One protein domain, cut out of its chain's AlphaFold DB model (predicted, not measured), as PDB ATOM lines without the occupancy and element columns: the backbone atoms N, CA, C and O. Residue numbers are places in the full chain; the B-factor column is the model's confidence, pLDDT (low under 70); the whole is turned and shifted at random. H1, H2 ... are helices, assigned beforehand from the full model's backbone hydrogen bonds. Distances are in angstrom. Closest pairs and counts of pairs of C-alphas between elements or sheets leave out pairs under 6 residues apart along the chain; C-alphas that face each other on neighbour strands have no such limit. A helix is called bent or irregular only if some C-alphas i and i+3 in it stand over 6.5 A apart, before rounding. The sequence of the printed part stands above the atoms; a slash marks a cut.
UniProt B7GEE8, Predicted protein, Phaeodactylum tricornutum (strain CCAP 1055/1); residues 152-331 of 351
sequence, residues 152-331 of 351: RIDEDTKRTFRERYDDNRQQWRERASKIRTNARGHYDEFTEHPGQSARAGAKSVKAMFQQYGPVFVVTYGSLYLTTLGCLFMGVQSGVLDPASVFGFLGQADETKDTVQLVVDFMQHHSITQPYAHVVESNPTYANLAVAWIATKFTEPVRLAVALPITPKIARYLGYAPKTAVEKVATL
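AT A GLANCE: This is residues 152 to 331 of the 351 residues of the protein "Predicted protein" of Phaeodactylum tricornutum (strain CCAP 1055/1) (UniProt B7GEE8). One long straight helix, H1, sticks out with residues 152 to 188 as a free arm from a loose body of mostly crossed helices. In that body the sharply bent helix H2 turns with its arm H2a toward the second arm H2b, which H6 and H7 cross one after the other, while the helical hairpin of H4 and H5 packs on H6 and the short H8 ends a free tail. The printed part has 180 residues with eight named helices, H1 to H8 in chain order, and no named strand; the class is all helix. The whole is extended, with a radius of gyration of the C-alphas of 25.9 A, and elongated, spanning 81 by 50 by 36 A.

HOW THE PARTS SIT: By its hydrogen bonds H2, residues 194 to 236, was assigned as one helix, but it is bent: C-alphas 211 and 214 are 9.1 A apart. Its arms H2a, residues 194 to 211, and H2b, residues 214 to 236, are about perpendicular at 86 degrees and only just touch, only at the corner, with 3 pairs of C-alphas within 8 A; the closest, of Phe 209 and Phe 216, are 6.5 A apart. H6, residues 283 to 297, is the hub, touching three helices. It touches H2b at a steep tilt of 49 degrees, opposite ways; their closest C-alphas, of Phe 232 and Ala 291, are 5.1 A apart. H7, residues 299 to 316, touches H2b with residues 215 to 224 of that arm alone, at a steep tilt of 47 degrees, closest at the C-alphas of Phe 216 and Thr 310, 5.8 A. H6 and H7 meet only through their link. H4, residues 258 to 267, touches H6, closest at the C-alphas of Val 259 and Ala 286, 5.6 A. H4 and H5, residues 273 to 280, form a hairpin at a shallow tilt of 14 degrees; H5 is irregular, with C-alphas 274 and 277 7.1 A apart, and touches H6 only at the corner. H3, residues 242 to 248, touches no helix but is near H4 and H6. H1, residues 152 to 192, is close to but not clearly touching H2a. H8, residues 325 to 330, is apart from H7. Every O i to N i+4 pair is within hydrogen-bond range in H1, H2b, H3, H4 and H8; the counts are 12 of 14 in H2a, 2 of 4 in H5, 10 of 11 in H6 and 11 of 14 in H7.

IN THESE COORDINATES: H1 is 60.3 A long, from C-alpha 152 at (51.660, 25.778, -43.992). H2a is 24.9 A, H2b 32.1 A, H6 21.8 A and H7 25.0 A long. H8 ends at C-alpha 330, (45.940, -23.480, -55.132).

THE WHOLE: The C-alphas farthest apart, of Arg 152 and Pro 274, are 86.6 A apart. The printed part has no cut and no long link. Mean pLDDT of the printed part is 87.0; residues 195 to 204, 252, 254 to 255 and 323 to 331 are under 70.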
ATOM      1  N   ARG A 152      51.588  26.659 -42.811       89.56
ATOM      2  CA  ARG A 152      51.660  25.778 -43.992       89.56
ATOM      3  C   ARG A 152      51.709  24.300 -43.610       89.56
ATOM      4  O   ARG A 152      51.047  23.491 -44.259       89.56
ATOM      5  N   ILE A 153      52.467  23.951 -42.570       88.75
ATOM      6  CA  ILE A 153      52.590  22.565 -42.097       88.75
ATOM      7  C   ILE A 153      51.246  22.057 -41.549       88.75
ATOM      8  O   ILE A 153      50.866  20.906 -41.797       88.75
ATOM      9  N   ASP A 154      50.491  22.909 -40.851       93.25
ATOM     10  CA  ASP A 154      49.163  22.562 -40.333       93.25
ATOM     11  C   ASP A 154      48.145  22.301 -41.462       93.25
ATOM     12  O   ASP A 154      47.407  21.312 -41.424       93.25
ATOM     13  N   GLU A 155      48.143  23.113 -42.526       93.50
ATOM     14  CA  GLU A 155      47.244  22.899 -43.670       93.50
ATOM     15  C   GLU A 155      47.565  21.628 -44.472       93.50
ATOM     16  O   GLU A 155      46.645  20.882 -44.827       93.50
ATOM     17  N   ASP A 156      48.840  21.304 -44.701       94.00
ATOM     18  CA  ASP A 156      49.219  20.049 -45.371       94.00
ATOM     19  C   ASP A 156      48.855  18.820 -44.522       94.00
ATOM     20  O   ASP A 156      48.349  17.808 -45.030       94.00
ATOM     21  N   THR A 157      49.003  18.920 -43.200       93.88
ATOM     22  CA  THR A 157      48.578  17.861 -42.274       93.88
ATOM     23  C   THR A 157      47.055  17.687 -42.302       93.88
ATOM     24  O   THR A 157      46.549  16.564 -42.385       93.88
ATOM     25  N   LYS A 158      46.289  18.784 -42.333       95.31
ATOM     26  CA  LYS A 158      44.823  18.747 -42.476       95.31
ATOM     27  C   LYS A 158      44.369  18.181 -43.822       95.31
ATOM     28  O   LYS A 158      43.323  17.526 -43.869       95.31
ATOM     29  N   ARG A 159      45.110  18.424 -44.910       95.75
ATOM     30  CA  ARG A 159      44.821  17.852 -46.238       95.75
ATOM     31  C   ARG A 159      45.027  16.346 -46.257       95.75
ATOM     32  O   ARG A 159      44.092  15.621 -46.587       95.75
ATOM     33  N   THR A 160      46.189  15.872 -45.815       94.38
ATOM     34  CA  THR A 160      46.493  14.431 -45.776       94.38
ATOM     35  C   THR A 160      45.530  13.657 -44.868       94.38
ATOM     36  O   THR A 160      45.138  12.530 -45.185       94.38
ATOM     37  N   PHE A 161      45.083  14.261 -43.761       94.88
ATOM     38  CA  PHE A 161      44.082  13.651 -42.883       94.88
ATOM     39  C   PHE A 161      42.691  13.576 -43.536       94.88
ATOM     40  O   PHE A 161      42.008  12.559 -43.395       94.88
ATOM     41  N   ARG A 162      42.281  14.615 -44.283       96.25
ATOM     42  CA  ARG A 162      41.031  14.609 -45.067       96.25
ATOM     43  C   ARG A 162      41.051  13.543 -46.163       96.25
ATOM     44  O   ARG A 162      40.099  12.772 -46.246       96.25
ATOM     45  N   GLU A 163      42.145  13.429 -46.914       96.44
ATOM     46  CA  GLU A 163      42.300  12.403 -47.959       96.44
ATOM     47  C   GLU A 163      42.200  10.981 -47.389       96.44
ATOM     48  O   GLU A 163      41.391  10.184 -47.862       96.44
ATOM     49  N   ARG A 164      42.916  10.669 -46.295       94.88
ATOM     50  CA  ARG A 164      42.809   9.348 -45.642       94.88
ATOM     51  C   ARG A 164      41.401   9.042 -45.139       94.88
ATOM     52  O   ARG A 164      40.985   7.881 -45.146       94.88
ATOM     53  N   TYR A 165      40.683  10.050 -44.651       95.56
ATOM     54  CA  TYR A 165      39.314   9.870 -44.178       95.56
ATOM     55  C   TYR A 165      38.362   9.545 -45.335       95.56
ATOM     56  O   TYR A 165      37.543   8.627 -45.214       95.56
ATOM     57  N   ASP A 166      38.498  10.246 -46.461       96.75
ATOM     58  CA  ASP A 166      37.677  10.016 -47.646       96.75
ATOM     59  C   ASP A 166      37.977   8.662 -48.307       96.75
ATOM     60  O   ASP A 166      37.034   7.934 -48.624       96.75
ATOM     61  N   ASP A 167      39.245   8.253 -48.398       96.50
ATOM     62  CA  ASP A 167      39.636   6.927 -48.897       96.50
ATOM     63  C   ASP A 167      39.066   5.800 -48.034       96.50
ATOM     64  O   ASP A 167      38.459   4.846 -48.533       96.50
ATOM     65  N   ASN A 168      39.192   5.922 -46.709       95.44
ATOM     66  CA  ASN A 168      38.635   4.940 -45.787       95.44
ATOM     67  C   ASN A 168      37.106   4.879 -45.939       95.44
ATOM     68  O   ASN A 168      36.514   3.800 -46.010       95.44
ATOM     69  N   ARG A 169      36.442   6.033 -46.082       96.50
ATOM     70  CA  ARG A 169      34.996   6.109 -46.316       96.50
ATOM     71  C   ARG A 169      34.583   5.443 -47.631       96.50
ATOM     72  O   ARG A 169      33.545   4.772 -47.654       96.50
ATOM     73  N   GLN A 170      35.359   5.592 -48.704       96.56
ATOM     74  CA  GLN A 170      35.108   4.906 -49.975       96.56
ATOM     75  C   GLN A 170      35.275   3.389 -49.834       96.56
ATOM     76  O   GLN A 170      34.363   2.649 -50.208       96.56
ATOM     77  N   GLN A 171      36.336   2.916 -49.171       96.44
ATOM     78  CA  GLN A 171      36.519   1.485 -48.894       96.44
ATOM     79  C   GLN A 171      35.363   0.891 -48.080       96.44
ATOM     80  O   GLN A 171      34.891  -0.212 -48.372       96.44
ATOM     81  N   TRP A 172      34.853   1.612 -47.076       92.06
ATOM     82  CA  TRP A 172      33.681   1.170 -46.314       92.06
ATOM     83  C   TRP A 172      32.412   1.125 -47.164       92.06
ATOM     84  O   TRP A 172      31.624   0.189 -47.019       92.06
ATOM     85  N   ARG A 173      32.215   2.082 -48.081       96.06
ATOM     86  CA  ARG A 173      31.087   2.067 -49.029       96.06
ATOM     87  C   ARG A 173      31.164   0.883 -49.987       96.06
ATOM     88  O   ARG A 173      30.147   0.227 -50.197       96.06
ATOM     89  N   GLU A 174      32.344   0.571 -50.510       95.88
ATOM     90  CA  GLU A 174      32.552  -0.592 -51.379       95.88
ATOM     91  C   GLU A 174      32.368  -1.920 -50.641       95.88
ATOM     92  O   GLU A 174      31.750  -2.850 -51.158       95.88
ATOM     93  N   ARG A 175      32.863  -2.033 -49.404       92.69
ATOM     94  CA  ARG A 175      32.616  -3.223 -48.577       92.69
ATOM     95  C   ARG A 175      31.131  -3.367 -48.258       92.69
ATOM     96  O   ARG A 175      30.590  -4.463 -48.373       92.69
ATOM     97  N   ALA A 176      30.456  -2.273 -47.913       91.56
ATOM     98  CA  ALA A 176      29.025  -2.277 -47.636       91.56
ATOM     99  C   ALA A 176      28.191  -2.629 -48.877       91.56
ATOM    100  O   ALA A 176      27.200  -3.351 -48.749       91.56
ATOM    101  N   SER A 177      28.581  -2.172 -50.073       95.62
ATOM    102  CA  SER A 177      27.889  -2.531 -51.316       95.62
ATOM    103  C   SER A 177      28.065  -4.015 -51.639       95.62
ATOM    104  O   SER A 177      27.060  -4.687 -51.862       95.62
ATOM    105  N   LYS A 178      29.288  -4.554 -51.533       93.38
ATOM    106  CA  LYS A 178      29.574  -5.990 -51.709       93.38
ATOM    107  C   LYS A 178      28.808  -6.864 -50.711       93.38
ATOM    108  O   LYS A 178      28.270  -7.906 -51.083       93.38
ATOM    109  N   ILE A 179      28.710  -6.437 -49.449       84.56
ATOM    110  CA  ILE A 179      27.919  -7.144 -48.429       84.56
ATOM    111  C   ILE A 179      26.431  -7.112 -48.788       84.56
ATOM    112  O   ILE A 179      25.771  -8.144 -48.697       84.56
ATOM    113  N   ARG A 180      25.895  -5.966 -49.234       87.75
ATOM    114  CA  ARG A 180      24.487  -5.860 -49.649       87.75
ATOM    115  C   ARG A 180      24.167  -6.732 -50.858       87.75
ATOM    116  O   ARG A 180      23.128  -7.383 -50.848       87.75
ATOM    117  N   THR A 181      25.026  -6.765 -51.876       89.88
ATOM    118  CA  THR A 181      24.795  -7.595 -53.067       89.88
ATOM    119  C   THR A 181      24.889  -9.084 -52.741       89.88
ATOM    120  O   THR A 181      24.014  -9.837 -53.156       89.88
ATOM    121  N   ASN A 182      25.866  -9.503 -51.925       84.75
ATOM    122  CA  ASN A 182      25.979 -10.898 -51.484       84.75
ATOM    123  C   ASN A 182      24.812 -11.323 -50.585       84.75
ATOM    124  O   ASN A 182      24.291 -12.424 -50.737       84.75
ATOM    125  N   ALA A 183      24.376 -10.458 -49.665       78.12
ATOM    126  CA  ALA A 183      23.230 -10.747 -48.809       78.12
ATOM    127  C   ALA A 183      21.943 -10.875 -49.632       78.12
ATOM    128  O   ALA A 183      21.179 -11.808 -49.411       78.12
ATOM    129  N   ARG A 184      21.722  -9.978 -50.604       86.81
ATOM    130  CA  ARG A 184      20.532 -10.008 -51.464       86.81
ATOM    131  C   ARG A 184      20.459 -11.291 -52.291       86.81
ATOM    132  O   ARG A 184      19.425 -11.940 -52.259       86.81
ATOM    133  N   GLY A 185      21.571 -11.708 -52.904       80.06
ATOM    134  CA  GLY A 185      21.631 -12.984 -53.628       80.06
ATOM    135  C   GLY A 185      21.306 -14.187 -52.737       80.06
ATOM    136  O   GLY A 185      20.545 -15.061 -53.139       80.06
ATOM    137  N   HIS A 186      21.794 -14.192 -51.492       74.00
ATOM    138  CA  HIS A 186      21.454 -15.248 -50.537       74.00
ATOM    139  C   HIS A 186      19.967 -15.250 -50.153       74.00
ATOM    140  O   HIS A 186      19.376 -16.318 -50.025       74.00
ATOM    141  N   TYR A 187      19.344 -14.083 -49.965       78.62
ATOM    142  CA  TYR A 187      17.906 -14.001 -49.679       78.62
ATOM    143  C   TYR A 187      17.053 -14.455 -50.864       78.62
ATOM    144  O   TYR A 187      16.070 -15.168 -50.656       78.62
ATOM    145  N   ASP A 188      17.433 -14.079 -52.084       82.25
ATOM    146  CA  ASP A 188      16.731 -14.493 -53.299       82.25
ATOM    147  C   ASP A 188      16.810 -16.027 -53.458       82.25
ATOM    148  O   ASP A 188      15.779 -16.674 -53.628       82.25
ATOM    149  N   GLU A 189      17.978 -16.639 -53.216       76.62
ATOM    150  CA  GLU A 189      18.150 -18.104 -53.194       76.62
ATOM    151  C   GLU A 189      17.276 -18.791 -52.121       76.62
ATOM    152  O   GLU A 189      16.651 -19.827 -52.364       76.62
ATOM    153  N   PHE A 190      17.172 -18.200 -50.924       77.88
ATOM    154  CA  PHE A 190      16.266 -18.688 -49.875       77.88
ATOM    155  C   PHE A 190      14.786 -18.577 -50.264       77.88
ATOM    156  O   PHE A 190      13.982 -19.407 -49.833       77.88
ATOM    157  N   THR A 191      14.428 -17.563 -51.053       82.62
ATOM    158  CA  THR A 191      13.045 -17.285 -51.465       82.62
ATOM    159  C   THR A 191      12.614 -18.190 -52.614       82.62
ATOM    160  O   THR A 191      11.485 -18.679 -52.613       82.62
ATOM    161  N   GLU A 192      13.513 -18.476 -53.558       86.06
ATOM    162  CA  GLU A 192      13.245 -19.394 -54.667       86.06
ATOM    163  C   GLU A 192      13.187 -20.859 -54.207       86.06
ATOM    164  O   GLU A 192      12.414 -21.659 -54.747       86.06
ATOM    165  N   HIS A 193      13.960 -21.233 -53.179       81.12
ATOM    166  CA  HIS A 193      14.060 -22.620 -52.714       81.12
ATOM    167  C   HIS A 193      13.897 -22.790 -51.189       81.12
ATOM    168  O   HIS A 193      14.738 -23.433 -50.544       81.12
ATOM    169  N   PRO A 194      12.773 -22.353 -50.584       72.31
ATOM    170  CA  PRO A 194      12.577 -22.390 -49.131       72.31
ATOM    171  C   PRO A 194      12.682 -23.813 -48.553       72.31
ATOM    172  O   PRO A 194      13.151 -24.019 -47.433       72.31
ATOM    173  N   GLY A 195      12.316 -24.827 -49.346       69.50
ATOM    174  CA  GLY A 195      12.432 -26.235 -48.968       69.50
ATOM    175  C   GLY A 195      13.857 -26.799 -49.015       69.50
ATOM    176  O   GLY A 195      14.165 -27.709 -48.245       69.50
ATOM    177  N   GLN A 196      14.740 -26.291 -49.882       67.81
ATOM    178  CA  GLN A 196      16.113 -26.801 -49.993       67.81
ATOM    179  C   GLN A 196      17.030 -26.172 -48.948       67.81
ATOM    180  O   GLN A 196      17.798 -26.896 -48.318       67.81
ATOM    181  N   SER A 197      16.876 -24.878 -48.668       59.78
ATOM    182  CA  SER A 197      17.684 -24.177 -47.665       59.78
ATOM    183  C   SER A 197      17.332 -24.610 -46.236       59.78
ATOM    184  O   SER A 197      18.224 -24.840 -45.416       59.78
ATOM    185  N   ALA A 198      16.050 -24.870 -45.945       56.84
ATOM    186  CA  ALA A 198      15.640 -25.492 -44.682       56.84
ATOM    187  C   ALA A 198      16.193 -26.925 -44.532       56.84
ATOM    188  O   ALA A 198      16.637 -27.327 -43.454       56.84
ATOM    189  N   ARG A 199      16.239 -27.700 -45.628       57.03
ATOM    190  CA  ARG A 199      16.845 -29.044 -45.645       57.03
ATOM    191  C   ARG A 199      18.374 -29.008 -45.563       57.03
ATOM    192  O   ARG A 199      18.952 -29.923 -44.979       57.03
ATOM    193  N   ALA A 200      19.028 -27.973 -46.085       60.22
ATOM    194  CA  ALA A 200      20.460 -27.736 -45.909       60.22
ATOM    195  C   ALA A 200      20.782 -27.411 -44.439       60.22
ATOM    196  O   ALA A 200      21.723 -27.971 -43.877       60.22
ATOM    197  N   GLY A 201      19.924 -26.624 -43.778       56.56
ATOM    198  CA  GLY A 201      19.979 -26.388 -42.334       56.56
ATOM    199  C   GLY A 201      19.762 -27.656 -41.497       56.56
ATOM    200  O   GLY A 201      20.509 -27.908 -40.559       56.56
ATOM    201  N   ALA A 202      18.809 -28.523 -41.853       52.44
ATOM    202  CA  ALA A 202      18.561 -29.771 -41.118       52.44
ATOM    203  C   ALA A 202      19.652 -30.843 -41.332       52.44
ATOM    204  O   ALA A 202      19.948 -31.625 -40.428       52.44
ATOM    205  N   LYS A 203      20.316 -30.854 -42.498       57.28
ATOM    206  CA  LYS A 203      21.540 -31.644 -42.710       57.28
ATOM    207  C   LYS A 203      22.727 -31.100 -41.895       57.28
ATOM    208  O   LYS A 203      23.654 -31.863 -41.639       57.28
ATOM    209  N   SER A 204      22.672 -29.846 -41.424       66.06
ATOM    210  CA  SER A 204      23.762 -29.160 -40.713       66.06
ATOM    211  C   SER A 204      24.128 -29.800 -39.379       66.06
ATOM    212  O   SER A 204      25.302 -30.051 -39.160       66.06
ATOM    213  N   VAL A 205      23.176 -30.127 -38.492       82.69
ATOM    214  CA  VAL A 205      23.549 -30.621 -37.145       82.69
ATOM    215  C   VAL A 205      24.204 -31.999 -37.227       82.69
ATOM    216  O   VAL A 205      25.261 -32.222 -36.642       82.69
ATOM    217  N   LYS A 206      23.621 -32.916 -38.010       87.69
ATOM    218  CA  LYS A 206      24.209 -34.243 -38.228       87.69
ATOM    219  C   LYS A 206      25.548 -34.147 -38.969       87.69
ATOM    220  O   LYS A 206      26.487 -34.828 -38.572       87.69
ATOM    221  N   ALA A 207      25.657 -33.297 -39.993       84.88
ATOM    222  CA  ALA A 207      26.919 -33.075 -40.702       84.88
ATOM    223  C   ALA A 207      27.985 -32.439 -39.795       84.88
ATOM    224  O   ALA A 207      29.129 -32.870 -39.818       84.88
ATOM    225  N   MET A 208      27.610 -31.490 -38.935       83.94
ATOM    226  CA  MET A 208      28.485 -30.884 -37.927       83.94
ATOM    227  C   MET A 208      28.975 -31.924 -36.927       83.94
ATOM    228  O   MET A 208      30.158 -31.951 -36.610       83.94
ATOM    229  N   PHE A 209      28.099 -32.821 -36.476       90.50
ATOM    230  CA  PHE A 209      28.491 -33.905 -35.580       90.50
ATOM    231  C   PHE A 209      29.409 -34.924 -36.273       90.50
ATOM    232  O   PHE A 209      30.324 -35.452 -35.653       90.50
ATOM    233  N   GLN A 210      29.214 -35.188 -37.566       91.50
ATOM    234  CA  GLN A 210      30.097 -36.069 -38.338       91.50
ATOM    235  C   GLN A 210      31.453 -35.419 -38.644       91.50
ATOM    236  O   GLN A 210      32.478 -36.090 -38.580       91.50
ATOM    237  N   GLN A 211      31.471 -34.122 -38.950       89.88
ATOM    238  CA  GLN A 211      32.675 -33.390 -39.346       89.88
ATOM    239  C   GLN A 211      33.509 -32.924 -38.145       89.88
ATOM    240  O   GLN A 211      34.734 -32.924 -38.212       89.88
ATOM    241  N   TYR A 212      32.858 -32.536 -37.046       91.81
ATOM    242  CA  TYR A 212      33.490 -31.931 -35.870       91.81
ATOM    243  C   TYR A 212      33.255 -32.716 -34.575       91.81
ATOM    244  O   TYR A 212      33.588 -32.200 -33.514       91.81
ATOM    245  N   GLY A 213      32.693 -33.929 -34.638       93.38
ATOM    246  CA  GLY A 213      32.141 -34.704 -33.511       93.38
ATOM    247  C   GLY A 213      32.744 -34.427 -32.134       93.38
ATOM    248  O   GLY A 213      32.053 -33.836 -31.303       93.38
ATOM    249  N   PRO A 214      34.021 -34.767 -31.877       96.25
ATOM    250  CA  PRO A 214      34.643 -34.530 -30.574       96.25
ATOM    251  C   PRO A 214      34.668 -33.050 -30.164       96.25
ATOM    252  O   PRO A 214      34.295 -32.711 -29.044       96.25
ATOM    253  N   VAL A 215      35.043 -32.150 -31.080       96.00
ATOM    254  CA  VAL A 215      35.115 -30.700 -30.825       96.00
ATOM    255  C   VAL A 215      33.725 -30.121 -30.564       96.00
ATOM    256  O   VAL A 215      33.559 -29.301 -29.661       96.00
ATOM    257  N   PHE A 216      32.717 -30.568 -31.316       95.38
ATOM    258  CA  PHE A 216      31.329 -30.166 -31.107       95.38
ATOM    259  C   PHE A 216      30.819 -30.622 -29.736       95.38
ATOM    260  O   PHE A 216      30.258 -29.810 -29.006       95.38
ATOM    261  N   VAL A 217      31.061 -31.880 -29.345       95.62
ATOM    262  CA  VAL A 217      30.650 -32.417 -28.035       95.62
ATOM    263  C   VAL A 217      31.312 -31.654 -26.891       95.62
ATOM    264  O   VAL A 217      30.625 -31.273 -25.947       95.62
ATOM    265  N   VAL A 218      32.615 -31.374 -26.984       96.88
ATOM    266  CA  VAL A 218      33.338 -30.609 -25.956       96.88
ATOM    267  C   VAL A 218      32.827 -29.170 -25.872       96.88
ATOM    268  O   VAL A 218      32.575 -28.677 -24.777       96.88
ATOM    269  N   THR A 219      32.617 -28.507 -27.012       96.25
ATOM    270  CA  THR A 219      32.114 -27.121 -27.059       96.25
ATOM    271  C   THR A 219      30.682 -27.021 -26.534       96.25
ATOM    272  O   THR A 219      30.345 -26.131 -25.759       96.25
ATOM    273  N   TYR A 220      29.812 -27.944 -26.939       95.56
ATOM    274  CA  TYR A 220      28.432 -27.978 -26.475       95.56
ATOM    275  C   TYR A 220      28.347 -28.346 -24.989       95.56
ATOM    276  O   TYR A 220      27.580 -27.739 -24.241       95.56
ATOM    277  N   GLY A 221      29.166 -29.303 -24.547       96.62
ATOM    278  CA  GLY A 221      29.281 -29.708 -23.150       96.62
ATOM    279  C   GLY A 221      29.801 -28.587 -22.251       96.62
ATOM    280  O   GLY A 221      29.251 -28.368 -21.175       96.62
ATOM    281  N   SER A 222      30.794 -27.813 -22.698       97.62
ATOM    282  CA  SER A 222      31.282 -26.658 -21.936       97.62
ATOM    283  C   SER A 222      30.227 -25.556 -21.851       97.62
ATOM    284  O   SER A 222      29.978 -25.046 -20.763       97.62
ATOM    285  N   LEU A 223      29.516 -25.256 -22.945       97.19
ATOM    286  CA  LEU A 223      28.372 -24.338 -22.915       97.19
ATOM    287  C   LEU A 223      27.273 -24.827 -21.961       97.19
ATOM    288  O   LEU A 223      26.695 -24.020 -21.231       97.19
ATOM    289  N   TYR A 224      26.997 -26.135 -21.937       96.44
ATOM    290  CA  TYR A 224      26.054 -26.746 -20.999       96.44
ATOM    291  C   TYR A 224      26.487 -26.505 -19.549       96.44
ATOM    292  O   TYR A 224      25.700 -25.972 -18.769       96.44
ATOM    293  N   LEU A 225      27.730 -26.850 -19.198       97.75
ATOM    294  CA  LEU A 225      28.238 -26.743 -17.827       97.75
ATOM    295  C   LEU A 225      28.333 -25.289 -17.362       97.75
ATOM    296  O   LEU A 225      27.933 -24.990 -16.242       97.75
ATOM    297  N   THR A 226      28.780 -24.375 -18.226       98.00
ATOM    298  CA  THR A 226      28.824 -22.940 -17.916       98.00
ATOM    299  C   THR A 226      27.422 -22.379 -17.683       98.00
ATOM    300  O   THR A 226      27.211 -21.642 -16.724       98.00
ATOM    301  N   THR A 227      26.439 -22.757 -18.511       96.88
ATOM    302  CA  THR A 227      25.045 -22.311 -18.326       96.88
ATOM    303  C   THR A 227      24.460 -22.869 -17.030       96.88
ATOM    304  O   THR A 227      23.847 -22.129 -16.265       96.88
ATOM    305  N   LEU A 228      24.678 -24.161 -16.760       96.56
ATOM    306  CA  LEU A 228      24.216 -24.819 -15.539       96.56
ATOM    307  C   LEU A 228      24.835 -24.192 -14.289       96.56
ATOM    308  O   LEU A 228      24.112 -23.882 -13.350       96.56
ATOM    309  N   GLY A 229      26.151 -23.967 -14.292       97.56
ATOM    310  CA  GLY A 229      26.863 -23.339 -13.182       97.56
ATOM    311  C   GLY A 229      26.408 -21.902 -12.936       97.56
ATOM    312  O   GLY A 229      26.200 -21.522 -11.789       97.56
ATOM    313  N   CYS A 230      26.184 -21.125 -14.002       97.31
ATOM    314  CA  CYS A 230      25.676 -19.757 -13.899       97.31
ATOM    315  C   CYS A 230      24.259 -19.715 -13.303       97.31
ATOM    316  O   CYS A 230      24.013 -18.962 -12.363       97.31
ATOM    317  N   LEU A 231      23.347 -20.570 -13.782       95.62
ATOM    318  CA  LEU A 231      21.990 -20.665 -13.233       95.62
ATOM    319  C   LEU A 231      21.994 -21.159 -11.786       95.62
ATOM    320  O   LEU A 231      21.304 -20.587 -10.951       95.62
ATOM    321  N   PHE A 232      22.800 -22.173 -11.470       95.94
ATOM    322  CA  PHE A 232      22.925 -22.687 -10.108       95.94
ATOM    323  C   PHE A 232      23.441 -21.617  -9.142       95.94
ATOM    324  O   PHE A 232      22.834 -21.404  -8.097       95.94
ATOM    325  N   MET A 233      24.505 -20.894  -9.508       97.12
ATOM    326  CA  MET A 233      25.030 -19.789  -8.699       97.12
ATOM    327  C   MET A 233      24.028 -18.633  -8.590       97.12
ATOM    328  O   MET A 233      23.908 -18.022  -7.531       97.12
ATOM    329  N   GLY A 234      23.264 -18.351  -9.649       96.31
ATOM    330  CA  GLY A 234      22.199 -17.349  -9.622       96.31
ATOM    331  C   GLY A 234      21.066 -17.717  -8.662       96.31
ATOM    332  O   GLY A 234      20.631 -16.868  -7.889       96.31
ATOM    333  N   VAL A 235      20.634 -18.981  -8.650       94.62
ATOM    334  CA  VAL A 235      19.613 -19.473  -7.709       94.62
ATOM    335  C   VAL A 235      20.166 -19.516  -6.283       94.62
ATOM    336  O   VAL A 235      19.522 -19.041  -5.355       94.62
ATOM    337  N   GLN A 236      21.390 -20.019  -6.089       94.31
ATOM    338  CA  GLN A 236      22.010 -20.129  -4.765       94.31
ATOM    339  C   GLN A 236      22.281 -18.762  -4.119       94.31
ATOM    340  O   GLN A 236      22.174 -18.629  -2.903       94.31
ATOM    341  N   SER A 237      22.623 -17.748  -4.918       96.06
ATOM    342  CA  SER A 237      22.799 -16.371  -4.438       96.06
ATOM    343  C   SER A 237      21.478 -15.641  -4.173       96.06
ATOM    344  O   SER A 237      21.505 -14.545  -3.621       96.06
ATOM    345  N   GLY A 238      20.338 -16.215  -4.573       93.44
ATOM    346  CA  GLY A 238      19.030 -15.559  -4.520       93.44
ATOM    347  C   GLY A 238      18.842 -14.456  -5.568       93.44
ATOM    348  O   GLY A 238      17.826 -13.771  -5.545       93.44
ATOM    349  N   VAL A 239      19.797 -14.270  -6.492       95.94
ATOM    350  CA  VAL A 239      19.683 -13.304  -7.602       95.94
ATOM    351  C   VAL A 239      18.639 -13.764  -8.619       95.94
ATOM    352  O   VAL A 239      17.930 -12.943  -9.199       95.94
ATOM    353  N   LEU A 240      18.542 -15.075  -8.841       92.75
ATOM    354  CA  LEU A 240      17.481 -15.688  -9.631       92.75
ATOM    355  C   LEU A 240      16.464 -16.319  -8.692       92.75
ATOM    356  O   LEU A 240      16.709 -17.391  -8.145       92.75
ATOM    357  N   ASP A 241      15.313 -15.668  -8.563       89.81
ATOM    358  CA  ASP A 241      14.142 -16.271  -7.943       89.81
ATOM    359  C   ASP A 241      13.574 -17.355  -8.884       89.81
ATOM    360  O   ASP A 241      13.185 -17.046 -10.020       89.81
ATOM    361  N   PRO A 242      13.524 -18.628  -8.454       85.62
ATOM    362  CA  PRO A 242      12.941 -19.723  -9.222       85.62
ATOM    363  C   PRO A 242      11.534 -19.406  -9.728       85.62
ATOM    364  O   PRO A 242      11.213 -19.736 -10.872       85.62
ATOM    365  N   ALA A 243      10.722 -18.699  -8.934       86.62
ATOM    366  CA  ALA A 243       9.368 -18.320  -9.329       86.62
ATOM    367  C   ALA A 243       9.359 -17.420 -10.576       86.62
ATOM    368  O   ALA A 243       8.512 -17.587 -11.450       86.62
ATOM    369  N   SER A 244      10.346 -16.531 -10.727       87.44
ATOM    370  CA  SER A 244      10.488 -15.686 -11.921       87.44
ATOM    371  C   SER A 244      10.867 -16.501 -13.162       87.44
ATOM    372  O   SER A 244      10.354 -16.254 -14.256       87.44
ATOM    373  N   VAL A 245      11.733 -17.509 -13.000       85.69
ATOM    374  CA  VAL A 245      12.144 -18.400 -14.096       85.69
ATOM    375  C   VAL A 245      10.962 -19.242 -14.586       85.69
ATOM    376  O   VAL A 245      10.745 -19.347 -15.791       85.69
ATOM    377  N   PHE A 246      10.160 -19.794 -13.670       83.81
ATOM    378  CA  PHE A 246       8.945 -20.542 -14.018       83.81
ATOM    379  C   PHE A 246       7.790 -19.639 -14.477       83.81
ATOM    380  O   PHE A 246       6.994 -20.042 -15.327       83.81
ATOM    381  N   GLY A 247       7.735 -18.393 -14.004       85.75
ATOM    382  CA  GLY A 247       6.790 -17.386 -14.481       85.75
ATOM    383  C   GLY A 247       7.011 -17.029 -15.947       85.75
ATOM    384  O   GLY A 247       6.049 -16.966 -16.712       85.75
ATOM    385  N   PHE A 248       8.268 -16.921 -16.385       83.62
ATOM    386  CA  PHE A 248       8.590 -16.768 -17.809       83.62
ATOM    387  C   PHE A 248       8.101 -17.955 -18.662       83.62
ATOM    388  O   PHE A 248       7.782 -17.788 -19.837       83.62
ATOM    389  N   LEU A 249       7.998 -19.146 -18.069       78.25
ATOM    390  CA  LEU A 249       7.504 -20.358 -18.727       78.25
ATOM    391  C   LEU A 249       5.969 -20.476 -18.721       78.25
ATOM    392  O   LEU A 249       5.436 -21.443 -19.263       78.25
ATOM    393  N   GLY A 250       5.253 -19.507 -18.140       82.50
ATOM    394  CA  GLY A 250       3.791 -19.495 -18.093       82.50
ATOM    395  C   GLY A 250       3.181 -20.492 -17.101       82.50
ATOM    396  O   GLY A 250       2.005 -20.813 -17.231       82.50
ATOM    397  N   GLN A 251       3.961 -20.985 -16.131       71.19
ATOM    398  CA  GLN A 251       3.513 -21.933 -15.097       71.19
ATOM    399  C   GLN A 251       3.410 -21.304 -13.695       71.19
ATOM    400  O   GLN A 251       3.474 -22.012 -12.692       71.19
ATOM    401  N   ALA A 252       3.286 -19.979 -13.602       63.41
ATOM    402  CA  ALA A 252       3.162 -19.301 -12.315       63.41
ATOM    403  C   ALA A 252       1.752 -19.470 -11.730       63.41
ATOM    404  O   ALA A 252       0.900 -18.601 -11.901       63.41
ATOM    405  N   ASP A 253       1.531 -20.568 -11.010       72.56
ATOM    406  CA  ASP A 253       0.534 -20.589  -9.942       72.56
ATOM    407  C   ASP A 253       1.145 -19.944  -8.686       72.56
ATOM    408  O   ASP A 253       2.302 -20.193  -8.330       72.56
ATOM    409  N   GLU A 254       0.381 -19.065  -8.036       66.31
ATOM    410  CA  GLU A 254       0.847 -18.194  -6.956       66.31
ATOM    411  C   GLU A 254       1.425 -18.971  -5.750       66.31
ATOM    412  O   GLU A 254       0.768 -19.808  -5.133       66.31
ATOM    413  N   THR A 255       2.646 -18.599  -5.342       59.91
ATOM    414  CA  THR A 255       3.235 -18.782  -3.992       59.91
ATOM    415  C   THR A 255       3.610 -20.190  -3.506       59.91
ATOM    416  O   THR A 255       3.808 -20.380  -2.305       59.91
ATOM    417  N   LYS A 256       3.799 -21.180  -4.385       75.19
ATOM    418  CA  LYS A 256       4.415 -22.447  -3.944       75.19
ATOM    419  C   LYS A 256       5.910 -22.267  -3.672       75.19
ATOM    420  O   LYS A 256       6.624 -21.649  -4.457       75.19
ATOM    421  N   ASP A 257       6.372 -22.843  -2.563       86.38
ATOM    422  CA  ASP A 257       7.795 -22.944  -2.246       86.38
ATOM    423  C   ASP A 257       8.543 -23.635  -3.401       86.38
ATOM    424  O   ASP A 257       8.051 -24.597  -4.000       86.38
ATOM    425  N   THR A 258       9.742 -23.147  -3.713       84.12
ATOM    426  CA  THR A 258      10.563 -23.630  -4.835       84.12
ATOM    427  C   THR A 258      10.789 -25.134  -4.742       84.12
ATOM    428  O   THR A 258      10.705 -25.850  -5.743       84.12
ATOM    429  N   VAL A 259      11.063 -25.619  -3.528       89.00
ATOM    430  CA  VAL A 259      11.304 -27.040  -3.269       89.00
ATOM    431  C   VAL A 259      10.065 -27.853  -3.626       89.00
ATOM    432  O   VAL A 259      10.179 -28.855  -4.327       89.00
ATOM    433  N   GLN A 260       8.878 -27.393  -3.225       90.44
ATOM    434  CA  GLN A 260       7.623 -28.082  -3.519       90.44
ATOM    435  C   GLN A 260       7.325 -28.116  -5.014       90.44
ATOM    436  O   GLN A 260       6.898 -29.150  -5.511       90.44
ATOM    437  N   LEU A 261       7.596 -27.033  -5.745       87.31
ATOM    438  CA  LEU A 261       7.388 -26.994  -7.193       87.31
ATOM    439  C   LEU A 261       8.288 -28.002  -7.926       87.31
ATOM    440  O   LEU A 261       7.835 -28.709  -8.826       87.31
ATOM    441  N   VAL A 262       9.553 -28.119  -7.512       89.62
ATOM    442  CA  VAL A 262      10.476 -29.122  -8.060       89.62
ATOM    443  C   VAL A 262      10.043 -30.536  -7.691       89.62
ATOM    444  O   VAL A 262      10.059 -31.418  -8.548       89.62
ATOM    445  N   VAL A 263       9.668 -30.765  -6.433       91.69
ATOM    446  CA  VAL A 263       9.216 -32.076  -5.956       91.69
ATOM    447  C   VAL A 263       7.954 -32.507  -6.706       91.69
ATOM    448  O   VAL A 263       7.918 -33.629  -7.201       91.69
ATOM    449  N   ASP A 264       6.980 -31.613  -6.880       90.69
ATOM    450  CA  ASP A 264       5.746 -31.850  -7.643       90.69
ATOM    451  C   ASP A 264       6.067 -32.200  -9.109       90.69
ATOM    452  O   ASP A 264       5.623 -33.223  -9.639       90.69
ATOM    453  N   PHE A 265       6.971 -31.440  -9.742       89.00
ATOM    454  CA  PHE A 265       7.455 -31.739 -11.094       89.00
ATOM    455  C   PHE A 265       8.143 -33.114 -11.189       89.00
ATOM    456  O   PHE A 265       7.892 -33.880 -12.125       89.00
ATOM    457  N   MET A 266       8.999 -33.450 -10.218       90.69
ATOM    458  CA  MET A 266       9.727 -34.720 -10.175       90.69
ATOM    459  C   MET A 266       8.814 -35.912  -9.892       90.69
ATOM    460  O   MET A 266       9.064 -36.987 -10.438       90.69
ATOM    461  N   GLN A 267       7.775 -35.735  -9.073       93.69
ATOM    462  CA  GLN A 267       6.762 -36.751  -8.781       93.69
ATOM    463  C   GLN A 267       5.912 -37.074 -10.012       93.69
ATOM    464  O   GLN A 267       5.534 -38.228 -10.207       93.69
ATOM    465  N   HIS A 268       5.673 -36.088 -10.883       92.69
ATOM    466  CA  HIS A 268       4.925 -36.287 -12.126       92.69
ATOM    467  C   HIS A 268       5.694 -37.087 -13.195       92.69
ATOM    468  O   HIS A 268       5.101 -37.573 -14.157       92.69
ATOM    469  N   HIS A 269       7.015 -37.236 -13.048       92.44
ATOM    470  CA  HIS A 269       7.877 -37.954 -13.988       92.44
ATOM    471  C   HIS A 269       8.394 -39.264 -13.377       92.44
ATOM    472  O   HIS A 269       9.178 -39.267 -12.431       92.44
ATOM    473  N   SER A 270       8.035 -40.402 -13.983       95.31
ATOM    474  CA  SER A 270       8.375 -41.745 -13.475       95.31
ATOM    475  C   SER A 270       9.878 -42.001 -13.300       95.31
ATOM    476  O   SER A 270      10.279 -42.772 -12.433       95.31
ATOM    477  N   ILE A 271      10.724 -41.340 -14.097       94.88
ATOM    478  CA  ILE A 271      12.187 -41.475 -14.024       94.88
ATOM    479  C   ILE A 271      12.763 -40.713 -12.820       94.88
ATOM    480  O   ILE A 271      13.758 -41.136 -12.236       94.88
ATOM    481  N   THR A 272      12.153 -39.589 -12.443       93.94
ATOM    482  CA  THR A 272      12.661 -38.694 -11.391       93.94
ATOM    483  C   THR A 272      11.973 -38.884 -10.046       93.94
ATOM    484  O   THR A 272      12.534 -38.484  -9.029       93.94
ATOM    485  N   GLN A 273      10.816 -39.548 -10.017       95.62
ATOM    486  CA  GLN A 273      10.066 -39.877  -8.806       95.62
ATOM    487  C   GLN A 273      10.928 -40.453  -7.660       95.62
ATOM    488  O   GLN A 273      10.794 -39.962  -6.537       95.62
ATOM    489  N   PRO A 274      11.847 -41.424  -7.875       96.25
ATOM    490  CA  PRO A 274      12.645 -41.975  -6.778       96.25
ATOM    491  C   PRO A 274      13.670 -40.988  -6.214       96.25
ATOM    492  O   PRO A 274      14.243 -41.270  -5.178       96.25
ATOM    493  N   TYR A 275      13.916 -39.843  -6.846       94.62
ATOM    494  CA  TYR A 275      14.843 -38.835  -6.329       94.62
ATOM    495  C   TYR A 275      14.131 -37.699  -5.587       94.62
ATOM    496  O   TYR A 275      14.794 -36.897  -4.933       94.62
ATOM    497  N   ALA A 276      12.795 -37.640  -5.643       95.38
ATOM    498  CA  ALA A 276      12.013 -36.551  -5.057       95.38
ATOM    499  C   ALA A 276      12.268 -36.385  -3.545       95.38
ATOM    500  O   ALA A 276      12.491 -35.273  -3.079       95.38
ATOM    501  N   HIS A 277      12.355 -37.489  -2.794       94.44
ATOM    502  CA  HIS A 277      12.606 -37.463  -1.346       94.44
ATOM    503  C   HIS A 277      14.017 -36.961  -0.975       94.44
ATOM    504  O   HIS A 277      14.221 -36.329   0.063       94.44
ATOM    505  N   VAL A 278      15.015 -37.212  -1.831       95.44
ATOM    506  CA  VAL A 278      16.391 -36.721  -1.629       95.44
ATOM    507  C   VAL A 278      16.457 -35.209  -1.845       95.44
ATOM    508  O   VAL A 278      17.190 -34.510  -1.145       95.44
ATOM    509  N   VAL A 279      15.675 -34.707  -2.801       94.94
ATOM    510  CA  VAL A 279      15.576 -33.278  -3.115       94.94
ATOM    511  C   VAL A 279      14.805 -32.521  -2.034       94.94
ATOM    512  O   VAL A 279      15.239 -31.447  -1.631       94.94
ATOM    513  N   GLU A 280      13.726 -33.100  -1.507       94.75
ATOM    514  CA  GLU A 280      12.939 -32.512  -0.414       94.75
ATOM    515  C   GLU A 280      13.752 -32.364   0.881       94.75
ATOM    516  O   GLU A 280      13.650 -31.361   1.581       94.75
ATOM    517  N   SER A 281      14.623 -33.334   1.175       96.00
ATOM    518  CA  SER A 281      15.471 -33.315   2.375       96.00
ATOM    519  C   SER A 281      16.683 -32.379   2.280       96.00
ATOM    520  O   SER A 281      17.305 -32.095   3.302       96.00
ATOM    521  N   ASN A 282      17.041 -31.895   1.083       95.75
ATOM    522  CA  ASN A 282      18.252 -31.104   0.865       95.75
ATOM    523  C   ASN A 282      17.984 -29.894  -0.050       95.75
ATOM    524  O   ASN A 282      17.971 -30.044  -1.279       95.75
ATOM    525  N   PRO A 283      17.895 -28.666   0.496       90.38
ATOM    526  CA  PRO A 283      17.589 -27.472  -0.300       90.38
ATOM    527  C   PRO A 283      18.642 -27.188  -1.385       90.38
ATOM    528  O   PRO A 283      18.323 -26.675  -2.455       90.38
ATOM    529  N   THR A 284      19.900 -27.590  -1.172       93.56
ATOM    530  CA  THR A 284      20.962 -27.463  -2.183       93.56
ATOM    531  C   THR A 284      20.668 -28.283  -3.442       93.56
ATOM    532  O   THR A 284      20.923 -27.817  -4.554       93.56
ATOM    533  N   TYR A 285      20.106 -29.490  -3.295       94.75
ATOM    534  CA  TYR A 285      19.717 -30.312  -4.443       94.75
ATOM    535  C   TYR A 285      18.461 -29.777  -5.125       94.75
ATOM    536  O   TYR A 285      18.372 -29.869  -6.347       94.75
ATOM    537  N   ALA A 286      17.543 -29.155  -4.379       92.50
ATOM    538  CA  ALA A 286      16.407 -28.452  -4.969       92.50
ATOM    539  C   ALA A 286      16.873 -27.307  -5.879       92.50
ATOM    540  O   ALA A 286      16.463 -27.245  -7.036       92.50
ATOM    541  N   ASN A 287      17.826 -26.485  -5.430       93.06
ATOM    542  CA  ASN A 287      18.404 -25.414  -6.251       93.06
ATOM    543  C   ASN A 287      19.103 -25.950  -7.511       93.06
ATOM    544  O   ASN A 287      18.961 -25.386  -8.598       93.06
ATOM    545  N   LEU A 288      19.828 -27.067  -7.387       94.88
ATOM    546  CA  LEU A 288      20.439 -27.743  -8.533       94.88
ATOM    547  C   LEU A 288      19.387 -28.268  -9.516       94.88
ATOM    548  O   LEU A 288      19.563 -28.135 -10.725       94.88
ATOM    549  N   ALA A 289      18.296 -28.840  -9.012       93.75
ATOM    550  CA  ALA A 289      17.204 -29.350  -9.828       93.75
ATOM    551  C   ALA A 289      16.469 -28.220 -10.566       93.75
ATOM    552  O   ALA A 289      16.240 -28.353 -11.767       93.75
ATOM    553  N   VAL A 290      16.200 -27.081  -9.912       92.38
ATOM    554  CA  VAL A 290      15.680 -25.872 -10.583       92.38
ATOM    555  C   VAL A 290      16.616 -25.444 -11.705       92.38
ATOM    556  O   VAL A 290      16.179 -25.274 -12.841       92.38
ATOM    557  N   ALA A 291      17.910 -25.299 -11.406       94.88
ATOM    558  CA  ALA A 291      18.897 -24.887 -12.397       94.88
ATOM    559  C   ALA A 291      18.953 -25.879 -13.569       94.88
ATOM    560  O   ALA A 291      18.998 -25.468 -14.726       94.88
ATOM    561  N   TRP A 292      18.881 -27.182 -13.296       94.12
ATOM    562  CA  TRP A 292      18.849 -28.219 -14.321       94.12
ATOM    563  C   TRP A 292      17.596 -28.130 -15.203       94.12
ATOM    564  O   TRP A 292      17.716 -28.131 -16.431       94.12
ATOM    565  N   ILE A 293      16.410 -27.972 -14.616       91.12
ATOM    566  CA  ILE A 293      15.162 -27.779 -15.369       91.12
ATOM    567  C   ILE A 293      15.266 -26.512 -16.228       91.12
ATOM    568  O   ILE A 293      15.069 -26.569 -17.443       91.12
ATOM    569  N   ALA A 294      15.689 -25.391 -15.641       92.12
ATOM    570  CA  ALA A 294      15.908 -24.135 -16.353       92.12
ATOM    571  C   ALA A 294      16.911 -24.296 -17.512       92.12
ATOM    572  O   ALA A 294      16.683 -23.790 -18.615       92.12
ATOM    573  N   THR A 295      17.986 -25.078 -17.334       94.50
ATOM    574  CA  THR A 295      18.942 -25.330 -18.422       94.50
ATOM    575  C   THR A 295      18.337 -26.066 -19.610       94.50
ATOM    576  O   THR A 295      18.824 -25.857 -20.723       94.50
ATOM    577  N   LYS A 296      17.303 -26.894 -19.434       91.56
ATOM    578  CA  LYS A 296      16.626 -27.558 -20.559       91.56
ATOM    579  C   LYS A 296      15.913 -26.552 -21.452       91.56
ATOM    580  O   LYS A 296      16.028 -26.630 -22.669       91.56
ATOM    581  N   PHE A 297      15.290 -25.533 -20.870       90.69
ATOM    582  CA  PHE A 297      14.635 -24.477 -21.646       90.69
ATOM    583  C   PHE A 297      15.617 -23.607 -22.431       90.69
ATOM    584  O   PHE A 297      15.285 -23.095 -23.496       90.69
ATOM    585  N   THR A 298      16.858 -23.493 -21.962       94.00
ATOM    586  CA  THR A 298      17.912 -22.779 -22.703       94.00
ATOM    587  C   THR A 298      18.529 -23.595 -23.847       94.00
ATOM    588  O   THR A 298      19.412 -23.090 -24.541       94.00
ATOM    589  N   GLU A 299      18.097 -24.840 -24.081       94.94
ATOM    590  CA  GLU A 299      18.657 -25.720 -25.113       94.94
ATOM    591  C   GLU A 299      18.603 -25.133 -26.541       94.94
ATOM    592  O   GLU A 299      19.648 -25.137 -27.200       94.94
ATOM    593  N   PRO A 300      17.489 -24.542 -27.029       92.25
ATOM    594  CA  PRO A 300      17.442 -23.953 -28.371       92.25
ATOM    595  C   PRO A 300      18.435 -22.799 -28.545       92.25
ATOM    596  O   PRO A 300      19.126 -22.710 -29.560       92.25
ATOM    597  N   VAL A 301      18.550 -21.943 -27.524       95.00
ATOM    598  CA  VAL A 301      19.505 -20.827 -27.505       95.00
ATOM    599  C   VAL A 301      20.934 -21.364 -27.488       95.00
ATOM    600  O   VAL A 301      21.785 -20.906 -28.249       95.00
ATOM    601  N   ARG A 302      21.197 -22.387 -26.672       94.19
ATOM    602  CA  ARG A 302      22.519 -23.008 -26.571       94.19
ATOM    603  C   ARG A 302      22.954 -23.639 -27.883       94.19
ATOM    604  O   ARG A 302      24.097 -23.451 -28.290       94.19
ATOM    605  N   LEU A 303      22.056 -24.345 -28.565       93.69
ATOM    606  CA  LEU A 303      22.334 -24.915 -29.878       93.69
ATOM    607  C   LEU A 303      22.595 -23.810 -30.915       93.69
ATOM    608  O   LEU A 303      23.575 -23.896 -31.657       93.69
ATOM    609  N   ALA A 304      21.784 -22.745 -30.919       93.31
ATOM    610  CA  ALA A 304      21.960 -21.601 -31.814       93.31
ATOM    611  C   ALA A 304      23.321 -20.904 -31.632       93.31
ATOM    612  O   ALA A 304      23.909 -20.451 -32.611       93.31
ATOM    613  N   VAL A 305      23.848 -20.866 -30.405       95.88
ATOM    614  CA  VAL A 305      25.173 -20.313 -30.086       95.88
ATOM    615  C   VAL A 305      26.306 -21.302 -30.397       95.88
ATOM    616  O   VAL A 305      27.345 -20.911 -30.927       95.88
ATOM    617  N   ALA A 306      26.118 -22.596 -30.124       95.06
ATOM    618  CA  ALA A 306      27.139 -23.620 -30.350       95.06
ATOM    619  C   ALA A 306      27.469 -23.812 -31.840       95.06
ATOM    620  O   ALA A 306      28.637 -24.004 -32.193       95.06
ATOM    621  N   LEU A 307      26.465 -23.735 -32.720       92.69
ATOM    622  CA  LEU A 307      26.630 -23.940 -34.163       92.69
ATOM    623  C   LEU A 307      27.649 -22.981 -34.820       92.69
ATOM    624  O   LEU A 307      28.547 -23.472 -35.498       92.69
ATOM    625  N   PRO A 308      27.601 -21.649 -34.631       93.00
ATOM    626  CA  PRO A 308      28.591 -20.739 -35.214       93.00
ATOM    627  C   PRO A 308      29.946 -20.741 -34.489       93.00
ATOM    628  O   PRO A 308      30.962 -20.387 -35.092       93.00
ATOM    629  N   ILE A 309      29.988 -21.120 -33.206       95.12
ATOM    630  CA  ILE A 309      31.226 -21.134 -32.413       95.12
ATOM    631  C   ILE A 309      32.084 -22.361 -32.741       95.12
ATOM    632  O   ILE A 309      33.292 -22.230 -32.950       95.12
ATOM    633  N   THR A 310      31.470 -23.541 -32.849       94.56
ATOM    634  CA  THR A 310      32.178 -24.812 -33.073       94.56
ATOM    635  C   THR A 310      33.168 -24.784 -34.250       94.56
ATOM    636  O   THR A 310      34.323 -25.151 -34.036       94.56
ATOM    637  N   PRO A 311      32.817 -24.335 -35.476       91.12
ATOM    638  CA  PRO A 311      33.759 -24.354 -36.596       91.12
ATOM    639  C   PRO A 311      34.949 -23.412 -36.380       91.12
ATOM    640  O   PRO A 311      36.038 -23.685 -36.883       91.12
ATOM    641  N   LYS A 312      34.786 -22.324 -35.613       93.31
ATOM    642  CA  LYS A 312      35.895 -21.423 -35.265       93.31
ATOM    643  C   LYS A 312      36.876 -22.107 -34.316       93.31
ATOM    644  O   LYS A 312      38.076 -22.075 -34.566       93.31
ATOM    645  N   ILE A 313      36.356 -22.773 -33.283       94.75
ATOM    646  CA  ILE A 313      37.171 -23.546 -32.338       94.75
ATOM    647  C   ILE A 313      37.869 -24.702 -33.063       94.75
ATOM    648  O   ILE A 313      39.064 -24.905 -32.885       94.75
ATOM    649  N   ALA A 314      37.168 -25.410 -33.950       94.75
ATOM    650  CA  ALA A 314      37.756 -26.493 -34.730       94.75
ATOM    651  C   ALA A 314      38.902 -26.023 -35.641       94.75
ATOM    652  O   ALA A 314      39.896 -26.733 -35.778       94.75
ATOM    653  N   ARG A 315      38.795 -24.830 -36.244       92.56
ATOM    654  CA  ARG A 315      39.889 -24.220 -37.021       92.56
ATOM    655  C   ARG A 315      41.070 -23.840 -36.135       92.56
ATOM    656  O   ARG A 315      42.201 -24.119 -36.508       92.56
ATOM    657  N   TYR A 316      40.803 -23.257 -34.969       95.69
ATOM    658  CA  TYR A 316      41.845 -22.893 -34.007       95.69
ATOM    659  C   TYR A 316      42.621 -24.120 -33.501       95.69
ATOM    660  O   TYR A 316      43.836 -24.070 -33.360       95.69
ATOM    661  N   LEU A 317      41.931 -25.246 -33.301       95.25
ATOM    662  CA  LEU A 317      42.531 -26.517 -32.880       95.25
ATOM    663  C   LEU A 317      43.153 -27.330 -34.032       95.25
ATOM    664  O   LEU A 317      43.604 -28.448 -33.804       95.25
ATOM    665  N   GLY A 318      43.136 -26.829 -35.275       93.81
ATOM    666  CA  GLY A 318      43.644 -27.558 -36.446       93.81
ATOM    667  C   GLY A 318      42.825 -28.798 -36.838       93.81
ATOM    668  O   GLY A 318      43.268 -29.595 -37.658       93.81
ATOM    669  N   TYR A 319      41.628 -28.967 -36.270       90.44
ATOM    670  CA  TYR A 319      40.741 -30.109 -36.513       90.44
ATOM    671  C   TYR A 319      39.862 -29.920 -37.757       90.44
ATOM    672  O   TYR A 319      39.328 -30.884 -38.306       90.44
ATOM    673  N   ALA A 320      39.662 -28.673 -38.193       85.00
ATOM    674  CA  ALA A 320      38.864 -28.385 -39.376       85.00
ATOM    675  C   ALA A 320      39.618 -28.827 -40.645       85.00
ATOM    676  O   ALA A 320      40.741 -28.365 -40.863       85.00
ATOM    677  N   PRO A 321      39.014 -29.660 -41.517       72.31
ATOM    678  CA  PRO A 321      39.603 -29.943 -42.817       72.31
ATOM    679  C   PRO A 321      39.767 -28.614 -43.549       72.31
ATOM    680  O   PRO A 321      38.812 -27.833 -43.610       72.31
ATOM    681  N   LYS A 322      40.972 -28.346 -44.071       70.31
ATOM    682  CA  LYS A 322      41.242 -27.166 -44.897       70.31
ATOM    683  C   LYS A 322      40.175 -27.120 -45.980       70.31
ATOM    684  O   LYS A 322      40.129 -27.986 -46.855       70.31
ATOM    685  N   THR A 323      39.231 -26.191 -45.839       59.84
ATOM    686  CA  THR A 323      38.097 -26.080 -46.750       59.84
ATOM    687  C   THR A 323      38.647 -25.989 -48.160       59.84
ATOM    688  O   THR A 323      39.582 -25.230 -48.396       59.84
ATOM    689  N   ALA A 324      38.063 -26.740 -49.094       51.25
ATOM    690  CA  ALA A 324      38.495 -26.802 -50.489       51.25
ATOM    691  C   ALA A 324      38.525 -25.434 -51.205       51.25
ATOM    692  O   ALA A 324      39.028 -25.351 -52.315       51.25
ATOM    693  N   VAL A 325      38.071 -24.353 -50.561       54.06
ATOM    694  CA  VAL A 325      38.361 -22.966 -50.957       54.06
ATOM    695  C   VAL A 325      39.875 -22.722 -51.085       54.06
ATOM    696  O   VAL A 325      40.298 -22.053 -52.017       54.06
ATOM    697  N   GLU A 326      40.709 -23.345 -50.243       49.00
ATOM    698  CA  GLU A 326      42.173 -23.323 -50.410       49.00
ATOM    699  C   GLU A 326      42.623 -24.201 -51.591       49.00
ATOM    700  O   GLU A 326      43.577 -23.860 -52.279       49.00
ATOM    701  N   LYS A 327      41.896 -25.281 -51.917       45.47
ATOM    702  CA  LYS A 327      42.166 -26.071 -53.133       45.47
ATOM    703  C   LYS A 327      41.798 -25.325 -54.417       45.47
ATOM    704  O   LYS A 327      42.471 -25.536 -55.411       45.47
ATOM    705  N   VAL A 328      40.799 -24.441 -54.404       51.91
ATOM    706  CA  VAL A 328      40.491 -23.567 -55.553       51.91
ATOM    707  C   VAL A 328      41.502 -22.421 -55.654       51.91
ATOM    708  O   VAL A 328      41.871 -22.051 -56.756       51.91
ATOM    709  N   ALA A 329      42.023 -21.919 -54.529       53.91
ATOM    710  CA  ALA A 329      43.092 -20.914 -54.533       53.91
ATOM    711  C   ALA A 329      44.486 -21.483 -54.871       53.91
ATOM    712  O   ALA A 329      45.366 -20.728 -55.264       53.91
ATOM    713  N   THR A 330      44.693 -22.797 -54.726       50.53
ATOM    714  CA  THR A 330      45.940 -23.480 -55.132       50.53
ATOM    715  C   THR A 330      45.836 -24.093 -56.534       50.53
ATOM    716  O   THR A 330      46.841 -24.521 -57.096       50.53
ATOM    717  N   LEU A 331      44.642 -24.106 -57.140       47.81
ATOM    718  CA  LEU A 331      44.508 -24.222 -58.591       47.81
ATOM    719  C   LEU A 331      44.742 -22.831 -59.183       47.81
ATOM    720  O   LEU A 331      43.824 -22.129 -59.599       47.81
TER     721      LEU A 331